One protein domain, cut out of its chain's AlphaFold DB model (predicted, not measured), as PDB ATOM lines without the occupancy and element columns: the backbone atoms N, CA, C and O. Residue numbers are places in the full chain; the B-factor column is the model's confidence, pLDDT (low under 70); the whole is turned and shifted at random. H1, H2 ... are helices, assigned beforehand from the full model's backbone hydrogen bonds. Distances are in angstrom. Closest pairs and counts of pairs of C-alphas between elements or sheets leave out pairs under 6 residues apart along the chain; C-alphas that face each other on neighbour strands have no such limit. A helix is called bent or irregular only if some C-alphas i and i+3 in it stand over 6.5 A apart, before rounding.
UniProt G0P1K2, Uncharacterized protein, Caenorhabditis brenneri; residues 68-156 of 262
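This is residues 68 to 156 of the 262 residues of an uncharacterized protein of Caenorhabditis brenneri (UniProt G0P1K2). A helical hairpin, H4 and H5, is set crosswise over one long helix, H3, with the hairpin's open end on H3 and its turn, residues 135 to 138, pointing away from it. Two short helices, H1 and H2, make a small separate head beyond the first end of H3, joined to the rest through residues 86 to 90, and this head together with the length of H3 makes the longest axis. The printed part has 89 residues with five named helices, in the order H1, H2, H3, H4, H5 along the chain, and no named strand; the class is all helix. The whole is loose, with a radius of gyration of the C-alphas of 15.1 A, and elongated, with spans of 46 by 28 by 17 A.

The printed part begins with H1, residues 68 to 75, and H2, residues 78 to 85, which are close but not clearly touching. Their closest C-alphas, those of His 73 and Arg 81, are 6.2 A apart. They run opposite ways at a shallow tilt of 34 degrees, only just short of steep. H3, residues 91 to 111, is apart from both H1 and H2. H4, residues 117 to 134, touches H3, with the C-alphas of Met 105 and Ala 120 closest at 5.8 A. They run opposite ways at a steep tilt of 59 degrees, and they touch with residues 101 to 109 of H3 and 117 to 124 of H4 alone. H5, residues 139 to 155, forms a helical hairpin with H4, running opposite ways at a shallow tilt of 19 degrees. H4 and H5 only just touch, with 3 pairs of C-alphas within 8 A, the closest being those of Leu 132 and Lys 142 at 7.5 A. H5 also only just touches H3, again with 3 pairs of C-alphas within 8 A, and the closest are those of His 98 and Tyr 152 at 6.3 A. H3 and H5 run the same way at a steep tilt of 66 degrees, meeting with residues 94 to 98 of H3 and 148 to 152 of H5 alone. H1 and H2 are each apart from H4 and H5. In H1, H2, H3, H4 and H5 every backbone O i to N i+4 pair is within hydrogen-bond range.

H1, residues 68 to 75, begins at C-alpha 68, (-33.327, -13.121, -7.690), and is 10.7 A long from first to last C-alpha. H2, residues 78 to 85, is 10.5 A long. H3, residues 91 to 111, is the longest helix, with 21 residues and 30.2 A from C-alpha 91, (-28.613, -10.181, 2.941), to C-alpha 111. H4, residues 117 to 134, measures 25.9 A. H5, residues 139 to 155, measures 24.6 A and ends at C-alpha 155, (-37.202, -16.841, 12.637). No helix is bent or irregular.

The two C-alphas farthest apart are those of Lys 78 and His 113, at 46.8 A. The C-alphas of the first and last printed residues, Ala 68 and Ile 156, are 24.1 A apart. The centre of H5 is nearest to the mean of the C-alphas, at 5.0 A, and that of H1 is farthest, at 20.7 A. The printed part has no cut, and the links H1 to H2, H2 to H3, H3 to H4 and H4 to H5 are tight. The mean pLDDT of the printed part is 78.4, and 17 residues are under 70: residues 68 to 74, 81, 84 to 88, 91 to 92, 113 and 156. H1 has a mean pLDDT of 63, and H4 has one of 88.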
ATOM      1  N   ALA A  68     -32.122 -12.822  -8.460       56.88
ATOM      2  CA  ALA A  68     -33.327 -13.121  -7.690       56.88
ATOM      3  C   ALA A  68     -33.478 -12.163  -6.497       56.88
ATOM      4  O   ALA A  68     -34.544 -11.579  -6.311       56.88
ATOM      5  N   GLU A  69     -32.392 -11.917  -5.760       58.16
ATOM      6  CA  GLU A  69     -32.362 -10.928  -4.677       58.16
ATOM      7  C   GLU A  69     -32.637  -9.516  -5.183       58.16
ATOM      8  O   GLU A  69     -33.390  -8.782  -4.552       58.16
ATOM      9  N   VAL A  70     -32.075  -9.140  -6.336       61.25
ATOM     10  CA  VAL A  70     -32.370  -7.864  -6.995       61.25
ATOM     11  C   VAL A  70     -33.867  -7.787  -7.298       61.25
ATOM     12  O   VAL A  70     -34.524  -6.835  -6.890       61.25
ATOM     13  N   ARG A  71     -34.458  -8.802  -7.933       64.81
ATOM     14  CA  ARG A  71     -35.896  -8.811  -8.243       64.81
ATOM     15  C   ARG A  71     -36.771  -8.664  -6.990       64.81
ATOM     16  O   ARG A  71     -37.710  -7.874  -7.016       64.81
ATOM     17  N   GLU A  72     -36.457  -9.370  -5.905       64.94
ATOM     18  CA  GLU A  72     -37.169  -9.241  -4.623       64.94
ATOM     19  C   GLU A  72     -36.973  -7.855  -3.989       64.94
ATOM     20  O   GLU A  72     -37.925  -7.242  -3.513       64.94
ATOM     21  N   HIS A  73     -35.760  -7.306  -4.045       61.25
ATOM     22  CA  HIS A  73     -35.437  -5.973  -3.533       61.25
ATOM     23  C   HIS A  73     -36.175  -4.859  -4.294       61.25
ATOM     24  O   HIS A  73     -36.633  -3.875  -3.709       61.25
ATOM     25  N   PHE A  74     -36.336  -5.019  -5.608       66.75
ATOM     26  CA  PHE A  74     -37.102  -4.101  -6.449       66.75
ATOM     27  C   PHE A  74     -38.627  -4.285  -6.327       66.75
ATOM     28  O   PHE A  74     -39.359  -3.400  -6.773       66.75
ATOM     29  N   ALA A  75     -39.107  -5.357  -5.686       72.94
ATOM     30  CA  ALA A  75     -40.520  -5.535  -5.346       72.94
ATOM     31  C   ALA A  75     -40.944  -4.725  -4.104       72.94
ATOM     32  O   ALA A  75     -42.127  -4.425  -3.947       72.94
ATOM     33  N   LEU A  76     -39.992  -4.335  -3.247       72.12
ATOM     34  CA  LEU A  76     -40.258  -3.517  -2.061       72.12
ATOM     35  C   LEU A  76     -40.535  -2.041  -2.427       72.12
ATOM     36  O   LEU A  76     -39.948  -1.523  -3.396       72.12
ATOM     37  N   PRO A  77     -41.373  -1.335  -1.636       83.25
ATOM     38  CA  PRO A  77     -41.540   0.115  -1.715       83.25
ATOM     39  C   PRO A  77     -40.196   0.850  -1.634       83.25
ATOM     40  O   PRO A  77     -39.275   0.422  -0.938       83.25
ATOM     41  N   LYS A  78     -40.082   1.991  -2.329       77.12
ATOM     42  CA  LYS A  78     -38.813   2.731  -2.476       77.12
ATOM     43  C   LYS A  78     -38.135   3.060  -1.132       77.12
ATOM     44  O   LYS A  78     -36.926   2.913  -1.026       77.12
ATOM     45  N   ALA A  79     -38.913   3.424  -0.113       75.50
ATOM     46  CA  ALA A  79     -38.391   3.755   1.215       75.50
ATOM     47  C   ALA A  79     -37.758   2.545   1.932       75.50
ATOM     48  O   ALA A  79     -36.683   2.654   2.517       75.50
ATOM     49  N   GLU A  80     -38.389   1.371   1.854       70.06
ATOM     50  CA  GLU A  80     -37.862   0.136   2.452       70.06
ATOM     51  C   GLU A  80     -36.638  -0.374   1.688       70.06
ATOM     52  O   GLU A  80     -35.690  -0.888   2.279       70.06
ATOM     53  N   ARG A  81     -36.627  -0.173   0.369       64.88
ATOM     54  CA  ARG A  81     -35.505  -0.506  -0.506       64.88
ATOM     55  C   ARG A  81     -34.239   0.266  -0.142       64.88
ATOM     56  O   ARG A  81     -33.169  -0.325  -0.032       64.88
ATOM     57  N   GLU A  82     -34.359   1.576   0.041       70.50
ATOM     58  CA  GLU A  82     -33.238   2.438   0.426       70.50
ATOM     59  C   GLU A  82     -32.724   2.058   1.822       70.50
ATOM     60  O   GLU A  82     -31.522   1.886   1.997       70.50
ATOM     61  N   ALA A  83     -33.617   1.750   2.767       71.38
ATOM     62  CA  ALA A  83     -33.231   1.268   4.094       71.38
ATOM     63  C   ALA A  83     -32.493  -0.089   4.071       71.38
ATOM     64  O   ALA A  83     -31.574  -0.318   4.861       71.38
ATOM     65  N   VAL A  84     -32.870  -1.007   3.172       65.12
ATOM     66  CA  VAL A  84     -32.167  -2.289   2.992       65.12
ATOM     67  C   VAL A  84     -30.801  -2.079   2.337       65.12
ATOM     68  O   VAL A  84     -29.828  -2.701   2.773       65.12
ATOM     69  N   TYR A  85     -30.713  -1.184   1.350       62.72
ATOM     70  CA  TYR A  85     -29.465  -0.822   0.673       62.72
ATOM     71  C   TYR A  85     -28.470  -0.132   1.620       62.72
ATOM     72  O   TYR A  85     -27.280  -0.427   1.595       62.72
ATOM     73  N   GLU A  86     -28.967   0.736   2.502       65.94
ATOM     74  CA  GLU A  86     -28.181   1.424   3.531       65.94
ATOM     75  C   GLU A  86     -27.831   0.528   4.728       65.94
ATOM     76  O   GLU A  86     -27.030   0.907   5.590       65.94
ATOM     77  N   SER A  87     -28.412  -0.674   4.817       66.25
ATOM     78  CA  SER A  87     -28.116  -1.576   5.923       66.25
ATOM     79  C   SER A  87     -26.663  -2.062   5.859       66.25
ATOM     80  O   SER A  87     -26.178  -2.530   4.834       66.25
ATOM     81  N   PHE A  88     -25.961  -1.978   6.994       64.44
ATOM     82  CA  PHE A  88     -24.522  -2.260   7.092       64.44
ATOM     83  C   PHE A  88     -24.121  -3.685   6.644       64.44
ATOM     84  O   PHE A  88     -22.974  -3.919   6.274       64.44
ATOM     85  N   LEU A  89     -25.047  -4.650   6.708       71.44
ATOM     86  CA  LEU A  89     -24.822  -6.052   6.345       71.44
ATOM     87  C   LEU A  89     -25.653  -6.418   5.117       71.44
ATOM     88  O   LEU A  89     -26.873  -6.224   5.114       71.44
ATOM     89  N   SER A  90     -25.022  -7.047   4.123       74.19
ATOM     90  CA  SER A  90     -25.750  -7.594   2.973       74.19
ATOM     91  C   SER A  90     -26.637  -8.771   3.394       74.19
ATOM     92  O   SER A  90     -26.363  -9.455   4.384       74.19
ATOM     93  N   ARG A  91     -27.705  -9.056   2.640       68.81
ATOM     94  CA  ARG A  91     -28.613 -10.181   2.941       68.81
ATOM     95  C   ARG A  91     -27.877 -11.520   3.028       68.81
ATOM     96  O   ARG A  91     -28.140 -12.294   3.942       68.81
ATOM     97  N   ASN A  92     -26.908 -11.756   2.147       67.12
ATOM     98  CA  ASN A  92     -26.110 -12.985   2.148       67.12
ATOM     99  C   ASN A  92     -25.237 -13.108   3.399       67.12
ATOM    100  O   ASN A  92     -25.142 -14.184   3.988       67.12
ATOM    101  N   GLN A  93     -24.678 -11.997   3.882       70.69
ATOM    102  CA  GLN A  93     -23.975 -11.981   5.164       70.69
ATOM    103  C   GLN A  93     -24.924 -12.263   6.334       70.69
ATOM    104  O   GLN A  93     -24.552 -13.014   7.232       70.69
ATOM    105  N   LYS A  94     -26.154 -11.727   6.305       78.75
ATOM    106  CA  LYS A  94     -27.188 -12.021   7.313       78.75
ATOM    107  C   LYS A  94     -27.524 -13.515   7.328       78.75
ATOM    108  O   LYS A  94     -27.413 -14.145   8.369       78.75
ATOM    109  N   LEU A  95     -27.826 -14.111   6.173       72.12
ATOM    110  CA  LEU A  95     -28.129 -15.545   6.060       72.12
ATOM    111  C   LEU A  95     -26.973 -16.430   6.541       72.12
ATOM    112  O   LEU A  95     -27.187 -17.396   7.270       72.12
ATOM    113  N   MET A  96     -25.737 -16.073   6.188       74.44
ATOM    114  CA  MET A  96     -24.553 -16.791   6.658       74.44
ATOM    115  C   MET A  96     -24.399 -16.712   8.184       74.44
ATOM    116  O   MET A  96     -24.000 -17.693   8.814       74.44
ATOM    117  N   MET A  97     -24.723 -15.566   8.794       80.94
ATOM    118  CA  MET A  97     -24.743 -15.426  10.252       80.94
ATOM    119  C   MET A  97     -25.829 -16.295  10.889       80.94
ATOM    120  O   MET A  97     -25.511 -17.013  11.832       80.94
ATOM    121  N   HIS A  98     -27.050 -16.299  10.345       80.00
ATOM    122  CA  HIS A  98     -28.147 -17.143  10.838       80.00
ATOM    123  C   HIS A  98     -27.747 -18.622  10.827       80.00
ATOM    124  O   HIS A  98     -27.777 -19.275  11.864       80.00
ATOM    125  N   HIS A  99     -27.236 -19.115   9.695       73.38
ATOM    126  CA  HIS A  99     -26.779 -20.499   9.584       73.38
ATOM    127  C   HIS A  99     -25.675 -20.842  10.600       73.38
ATOM    128  O   HIS A  99     -25.663 -21.916  11.204       73.38
ATOM    129  N   ARG A 100     -24.732 -19.918  10.827       85.19
ATOM    130  CA  ARG A 100     -23.691 -20.099  11.846       85.19
ATOM    131  C   ARG A 100     -24.281 -20.177  13.254       85.19
ATOM    132  O   ARG A 100     -23.787 -20.960  14.069       85.19
ATOM    133  N   TRP A 101     -25.282 -19.354  13.551       86.25
ATOM    134  CA  TRP A 101     -25.975 -19.346  14.836       86.25
ATOM    135  C   TRP A 101     -26.773 -20.630  15.055       86.25
ATOM    136  O   TRP A 101     -26.665 -21.191  16.144       86.25
ATOM    137  N   ASP A 102     -27.418 -21.178  14.022       79.75
ATOM    138  CA  ASP A 102     -28.109 -22.474  14.086       79.75
ATOM    139  C   ASP A 102     -27.151 -23.608  14.464       79.75
ATOM    140  O   ASP A 102     -27.401 -24.386  15.385       79.75
ATOM    141  N   LEU A 103     -25.996 -23.686  13.793       78.12
ATOM    142  CA  LEU A 103     -24.981 -24.702  14.088       78.12
ATOM    143  C   LEU A 103     -24.473 -24.600  15.532       78.12
ATOM    144  O   LEU A 103     -24.250 -25.615  16.195       78.12
ATOM    145  N   ARG A 104     -24.294 -23.373  16.029       82.38
ATOM    146  CA  ARG A 104     -23.856 -23.103  17.405       82.38
ATOM    147  C   ARG A 104     -24.936 -23.471  18.416       82.38
ATOM    148  O   ARG A 104     -24.632 -24.114  19.415       82.38
ATOM    149  N   MET A 105     -26.183 -23.123  18.131       81.81
ATOM    150  CA  MET A 105     -27.335 -23.464  18.956       81.81
ATOM    151  C   MET A 105     -27.499 -24.981  19.073       81.81
ATOM    152  O   MET A 105     -27.569 -25.507  20.182       81.81
ATOM    153  N   ASN A 106     -27.434 -25.695  17.948       80.12
ATOM    154  CA  ASN A 106     -27.465 -27.157  17.913       80.12
ATOM    155  C   ASN A 106     -26.307 -27.771  18.704       80.12
ATOM    156  O   ASN A 106     -26.501 -28.740  19.437       80.12
ATOM    157  N   HIS A 107     -25.109 -27.187  18.612       81.19
ATOM    158  CA  HIS A 107     -23.968 -27.626  19.410       81.19
ATOM    159  C   HIS A 107     -24.216 -27.468  20.919       81.19
ATOM    160  O   HIS A 107     -23.917 -28.389  21.680       81.19
ATOM    161  N   PHE A 108     -24.786 -26.344  21.364       80.56
ATOM    162  CA  PHE A 108     -25.108 -26.127  22.778       80.56
ATOM    163  C   PHE A 108     -26.187 -27.077  23.291       80.56
ATOM    164  O   PHE A 108     -26.005 -27.673  24.352       80.56
ATOM    165  N   LEU A 109     -27.256 -27.276  22.520       79.44
ATOM    166  CA  LEU A 109     -28.341 -28.194  22.872       79.44
ATOM    167  C   LEU A 109     -27.864 -29.656  22.927       79.44
ATOM    168  O   LEU A 109     -28.259 -30.411  23.816       79.44
ATOM    169  N   ALA A 110     -26.967 -30.055  22.022       76.75
ATOM    170  CA  ALA A 110     -26.369 -31.388  22.035       76.75
ATOM    171  C   ALA A 110     -25.409 -31.587  23.220       76.75
ATOM    172  O   ALA A 110     -25.401 -32.649  23.838       76.75
ATOM    173  N   LYS A 111     -24.605 -30.568  23.551       80.25
ATOM    174  CA  LYS A 111     -23.618 -30.626  24.639       80.25
ATOM    175  C   LYS A 111     -24.264 -30.573  26.026       80.25
ATOM    176  O   LYS A 111     -23.788 -31.230  26.949       80.25
ATOM    177  N   TYR A 112     -25.335 -29.798  26.176       76.75
ATOM    178  CA  TYR A 112     -26.045 -29.601  27.433       76.75
ATOM    179  C   TYR A 112     -27.496 -30.076  27.283       76.75
ATOM    180  O   TYR A 112     -28.402 -29.281  27.060       76.75
ATOM    181  N   HIS A 113     -27.734 -31.381  27.463       66.75
ATOM    182  CA  HIS A 113     -29.051 -32.019  27.286       66.75
ATOM    183  C   HIS A 113     -30.214 -31.436  28.117       66.75
ATOM    184  O   HIS A 113     -31.364 -31.761  27.845       66.75
ATOM    185  N   LYS A 114     -29.946 -30.602  29.130       73.50
ATOM    186  CA  LYS A 114     -30.973 -29.947  29.965       73.50
ATOM    187  C   LYS A 114     -31.102 -28.439  29.721       73.50
ATOM    188  O   LYS A 114     -31.790 -27.763  30.477       73.50
ATOM    189  N   MET A 115     -30.394 -27.894  28.735       74.81
ATOM    190  CA  MET A 115     -30.378 -26.457  28.481       74.81
ATOM    191  C   MET A 115     -31.662 -26.031  27.769       74.81
ATOM    192  O   MET A 115     -32.052 -26.636  26.771       74.81
ATOM    193  N   SER A 116     -32.313 -24.987  28.283       81.19
ATOM    194  CA  SER A 116     -33.466 -24.386  27.617       81.19
ATOM    195  C   SER A 116     -33.046 -23.760  26.284       81.19
ATOM    196  O   SER A 116     -31.930 -23.258  26.141       81.19
ATOM    197  N   VAL A 117     -33.963 -23.737  25.316       79.12
ATOM    198  CA  VAL A 117     -33.790 -23.053  24.023       79.12
ATOM    199  C   VAL A 117     -33.412 -21.581  24.234       79.12
ATOM    200  O   VAL A 117     -32.523 -21.070  23.558       79.12
ATOM    201  N   ASN A 118     -34.010 -20.921  25.231       82.31
ATOM    202  CA  ASN A 118     -33.709 -19.526  25.568       82.31
ATOM    203  C   ASN A 118     -32.280 -19.356  26.095       82.31
ATOM    204  O   ASN A 118     -31.576 -18.429  25.697       82.31
ATOM    205  N   ASP A 119     -31.822 -20.280  26.940       85.50
ATOM    206  CA  ASP A 119     -30.458 -20.248  27.468       85.50
ATOM    207  C   ASP A 119     -29.443 -20.492  26.347       85.50
ATOM    208  O   ASP A 119     -28.409 -19.823  26.282       85.50
ATOM    209  N   ALA A 120     -29.750 -21.417  25.429       84.38
ATOM    210  CA  ALA A 120     -28.927 -21.690  24.254       84.38
ATOM    211  C   ALA A 120     -28.803 -20.450  23.359       84.38
ATOM    212  O   ALA A 120     -27.706 -20.135  22.897       84.38
ATOM    213  N   LEU A 121     -29.886 -19.692  23.171       86.25
ATOM    214  CA  LEU A 121     -29.851 -18.433  22.427       86.25
ATOM    215  C   LEU A 121     -28.949 -17.395  23.096       86.25
ATOM    216  O   LEU A 121     -28.060 -16.842  22.444       86.25
ATOM    217  N   ILE A 122     -29.087 -17.200  24.407       88.75
ATOM    218  CA  ILE A 122     -28.217 -16.289  25.166       88.75
ATOM    219  C   ILE A 122     -26.742 -16.708  25.028       88.75
ATOM    220  O   ILE A 122     -25.870 -15.858  24.822       88.75
ATOM    221  N   ALA A 123     -26.442 -18.008  25.067       88.44
ATOM    222  CA  ALA A 123     -25.088 -18.523  24.866       88.44
ATOM    223  C   ALA A 123     -24.542 -18.212  23.458       88.44
ATOM    224  O   ALA A 123     -23.420 -17.720  23.321       88.44
ATOM    225  N   VAL A 124     -25.346 -18.409  22.408       90.19
ATOM    226  CA  VAL A 124     -24.958 -18.063  21.029       90.19
ATOM    227  C   VAL A 124     -24.687 -16.564  20.890       90.19
ATOM    228  O   VAL A 124     -23.665 -16.167  20.327       90.19
ATOM    229  N   PHE A 125     -25.560 -15.717  21.441       91.25
ATOM    230  CA  PHE A 125     -25.391 -14.267  21.371       91.25
ATOM    231  C   PHE A 125     -24.138 -13.791  22.117       91.25
ATOM    232  O   PHE A 125     -23.385 -12.950  21.620       91.25
ATOM    233  N   THR A 126     -23.885 -14.336  23.308       91.12
ATOM    234  CA  THR A 126     -22.717 -13.961  24.118       91.12
ATOM    235  C   THR A 126     -21.403 -14.358  23.450       91.12
ATOM    236  O   THR A 126     -20.478 -13.542  23.416       91.12
ATOM    237  N   GLU A 127     -21.315 -15.543  22.841       91.38
ATOM    238  CA  GLU A 127     -20.140 -15.938  22.057       91.38
ATOM    239  C   GLU A 127     -19.882 -15.006  20.869       91.38
ATOM    240  O   GLU A 127     -18.739 -14.633  20.601       91.38
ATOM    241  N   GLU A 128     -20.933 -14.593  20.169       88.75
ATOM    242  CA  GLU A 128     -20.826 -13.709  19.009       88.75
ATOM    243  C   GLU A 128     -20.404 -12.291  19.401       88.75
ATOM    244  O   GLU A 128     -19.529 -11.694  18.767       88.75
ATOM    245  N   MET A 129     -20.920 -11.779  20.519       89.38
ATOM    246  CA  MET A 129     -20.444 -10.520  21.091       89.38
ATOM    247  C   MET A 129     -18.986 -10.612  21.556       89.38
ATOM    248  O   MET A 129     -18.225  -9.657  21.383       89.38
ATOM    249  N   ASN A 130     -18.563 -11.751  22.106       91.38
ATOM    250  CA  ASN A 130     -17.174 -11.962  22.511       91.38
ATOM    251  C   ASN A 130     -16.231 -12.040  21.303       91.38
ATOM    252  O   ASN A 130     -15.155 -11.443  21.334       91.38
ATOM    253  N   ARG A 131     -16.653 -12.679  20.206       87.75
ATOM    254  CA  ARG A 131     -15.920 -12.682  18.927       87.75
ATOM    255  C   ARG A 131     -15.733 -11.279  18.366       87.75
ATOM    256  O   ARG A 131     -14.633 -10.930  17.945       87.75
ATOM    257  N   LEU A 132     -16.775 -10.450  18.401       88.75
ATOM    258  CA  LEU A 132     -16.669  -9.055  17.972       88.75
ATOM    259  C   LEU A 132     -15.709  -8.250  18.844       88.75
ATOM    260  O   LEU A 132     -14.922  -7.470  18.314       88.75
ATOM    261  N   LYS A 133     -15.746  -8.445  20.167       88.44
ATOM    262  CA  LYS A 133     -14.804  -7.791  21.087       88.44
ATOM    263  C   LYS A 133     -13.361  -8.202  20.799       88.44
ATOM    264  O   LYS A 133     -12.500  -7.330  20.724       88.44
ATOM    265  N   ALA A 134     -13.108  -9.495  20.585       90.25
ATOM    266  CA  ALA A 134     -11.783 -10.008  20.237       90.25
ATOM    267  C   ALA A 134     -11.253  -9.390  18.931       90.25
ATOM    268  O   ALA A 134     -10.085  -9.020  18.848       90.25
ATOM    269  N   ASN A 135     -12.138  -9.183  17.955       88.94
ATOM    270  CA  ASN A 135     -11.802  -8.595  16.659       88.94
ATOM    271  C   ASN A 135     -11.834  -7.054  16.637       88.94
ATOM    272  O   ASN A 135     -11.729  -6.471  15.561       88.94
ATOM    273  N   ARG A 136     -11.991  -6.382  17.792       86.50
ATOM    274  CA  ARG A 136     -12.130  -4.913  17.898       86.50
ATOM    275  C   ARG A 136     -13.216  -4.348  16.965       86.50
ATOM    276  O   ARG A 136     -13.002  -3.357  16.271       86.50
ATOM    277  N   GLY A 137     -14.380  -4.997  16.940       79.88
ATOM    278  CA  GLY A 137     -15.501  -4.614  16.080       79.88
ATOM    279  C   GLY A 137     -16.004  -3.187  16.331       79.88
ATOM    280  O   GLY A 137     -15.957  -2.674  17.452       79.88
ATOM    281  N   THR A 138     -16.513  -2.542  15.280       87.31
ATOM    282  CA  THR A 138     -17.025  -1.165  15.353       87.31
ATOM    283  C   THR A 138     -18.405  -1.095  16.017       87.31
ATOM    284  O   THR A 138     -19.159  -2.072  16.064       87.31
ATOM    285  N   VAL A 139     -18.790   0.092  16.502       86.69
ATOM    286  CA  VAL A 139     -20.127   0.321  17.091       86.69
ATOM    287  C   VAL A 139     -21.240   0.051  16.067       86.69
ATOM    288  O   VAL A 139     -22.269  -0.529  16.413       86.69
ATOM    289  N   ALA A 140     -21.008   0.394  14.796       81.75
ATOM    290  CA  ALA A 140     -21.933   0.116  13.699       81.75
ATOM    291  C   ALA A 140     -22.112  -1.394  13.457       81.75
ATOM    292  O   ALA A 140     -23.244  -1.864  13.356       81.75
ATOM    293  N   GLN A 141     -21.020  -2.169  13.463       80.69
ATOM    294  CA  GLN A 141     -21.070  -3.633  13.348       80.69
ATOM    295  C   GLN A 141     -21.853  -4.266  14.494       80.69
ATOM    296  O   GLN A 141     -22.683  -5.145  14.271       80.69
ATOM    297  N   LYS A 142     -21.633  -3.789  15.724       86.81
ATOM    298  CA  LYS A 142     -22.369  -4.273  16.895       86.81
ATOM    299  C   LYS A 142     -23.872  -4.031  16.748       86.81
ATOM    300  O   LYS A 142     -24.653  -4.950  16.983       86.81
ATOM    301  N   LYS A 143     -24.277  -2.830  16.319       87.12
ATOM    302  CA  LYS A 143     -25.689  -2.485  16.095       87.12
ATOM    303  C   LYS A 143     -26.312  -3.336  14.983       87.12
ATOM    304  O   LYS A 143     -27.413  -3.848  15.156       87.12
ATOM    305  N   ALA A 144     -25.588  -3.546  13.885       84.06
ATOM    306  CA  ALA A 144     -26.045  -4.383  12.778       84.06
ATOM    307  C   ALA A 144     -26.227  -5.853  13.200       84.06
ATOM    308  O   ALA A 144     -27.213  -6.496  12.836       84.06
ATOM    309  N   ILE A 145     -25.320  -6.382  14.025       86.44
ATOM    310  CA  ILE A 145     -25.416  -7.753  14.540       86.44
ATOM    311  C   ILE A 145     -26.565  -7.894  15.541       86.44
ATOM    312  O   ILE A 145     -27.281  -8.884  15.510       86.44
ATOM    313  N   GLN A 146     -26.816  -6.887  16.378       88.25
ATOM    314  CA  GLN A 146     -27.981  -6.884  17.270       88.25
ATOM    315  C   GLN A 146     -29.308  -6.889  16.501       88.25
ATOM    316  O   GLN A 146     -30.203  -7.658  16.831       88.25
ATOM    317  N   GLN A 147     -29.423  -6.066  15.455       86.19
ATOM    318  CA  GLN A 147     -30.625  -6.019  14.616       86.19
ATOM    319  C   GLN A 147     -30.863  -7.345  13.888       86.19
ATOM    320  O   GLN A 147     -31.980  -7.848  13.865       86.19
ATOM    321  N   THR A 148     -29.807  -7.931  13.322       84.31
ATOM    322  CA  THR A 148     -29.900  -9.224  12.625       84.31
ATOM    323  C   THR A 148     -30.196 -10.373  13.578       84.31
ATOM    324  O   THR A 148     -30.982 -11.249  13.241       84.31
ATOM    325  N   TYR A 149     -29.653 -10.335  14.794       87.88
ATOM    326  CA  TYR A 149     -29.968 -11.319  15.821       87.88
ATOM    327  C   TYR A 149     -31.436 -11.253  16.274       87.88
ATOM    328  O   TYR A 149     -32.036 -12.292  16.525       87.88
ATOM    329  N   GLY A 150     -32.043 -10.060  16.310       84.69
ATOM    330  CA  GLY A 150     -33.486  -9.915  16.540       84.69
ATOM    331  C   GLY A 150     -34.314 -10.631  15.469       84.69
ATOM    332  O   GLY A 150     -35.154 -11.462  15.794       84.69
ATOM    333  N   VAL A 151     -33.987 -10.406  14.191       83.00
ATOM    334  CA  VAL A 151     -34.638 -11.098  13.061       83.00
ATOM    335  C   VAL A 151     -34.430 -12.615  13.128       83.00
ATOM    336  O   VAL A 151     -35.328 -13.385  12.795       83.00
ATOM    337  N   TYR A 152     -33.251 -13.064  13.560       81.56
ATOM    338  CA  TYR A 152     -32.979 -14.483  13.780       81.56
ATOM    339  C   TYR A 152     -33.855 -15.072  14.889       81.56
ATOM    340  O   TYR A 152     -34.432 -16.138  14.694       81.56
ATOM    341  N   MET A 153     -34.017 -14.370  16.012       79.06
ATOM    342  CA  MET A 153     -34.862 -14.819  17.121       79.06
ATOM    343  C   MET A 153     -36.327 -14.996  16.699       79.06
ATOM    344  O   MET A 153     -36.940 -15.987  17.084       79.06
ATOM    345  N   ASP A 154     -36.843 -14.102  15.850       76.44
ATOM    346  CA  ASP A 154     -38.193 -14.203  15.277       76.44
ATOM    347  C   ASP A 154     -38.325 -15.354  14.262       76.44
ATOM    348  O   ASP A 154     -39.415 -15.881  14.040       76.44
ATOM    349  N   SER A 155     -37.217 -15.751  13.622       70.19
ATOM    350  CA  SER A 155     -37.202 -16.841  12.637       70.19
ATOM    351  C   SER A 155     -37.198 -18.236  13.265       70.19
ATOM    352  O   SER A 155     -37.576 -19.206  12.605       70.19
ATOM    353  N   ILE A 156     -36.797 -18.348  14.534       67.94
ATOM    354  CA  ILE A 156     -36.808 -19.622  15.248       67.94
ATOM    355  C   ILE A 156     -38.248 -19.927  15.647       67.94
ATOM    356  O   ILE A 156     -38.877 -19.122  16.339       67.94
TER     357      ILE A 156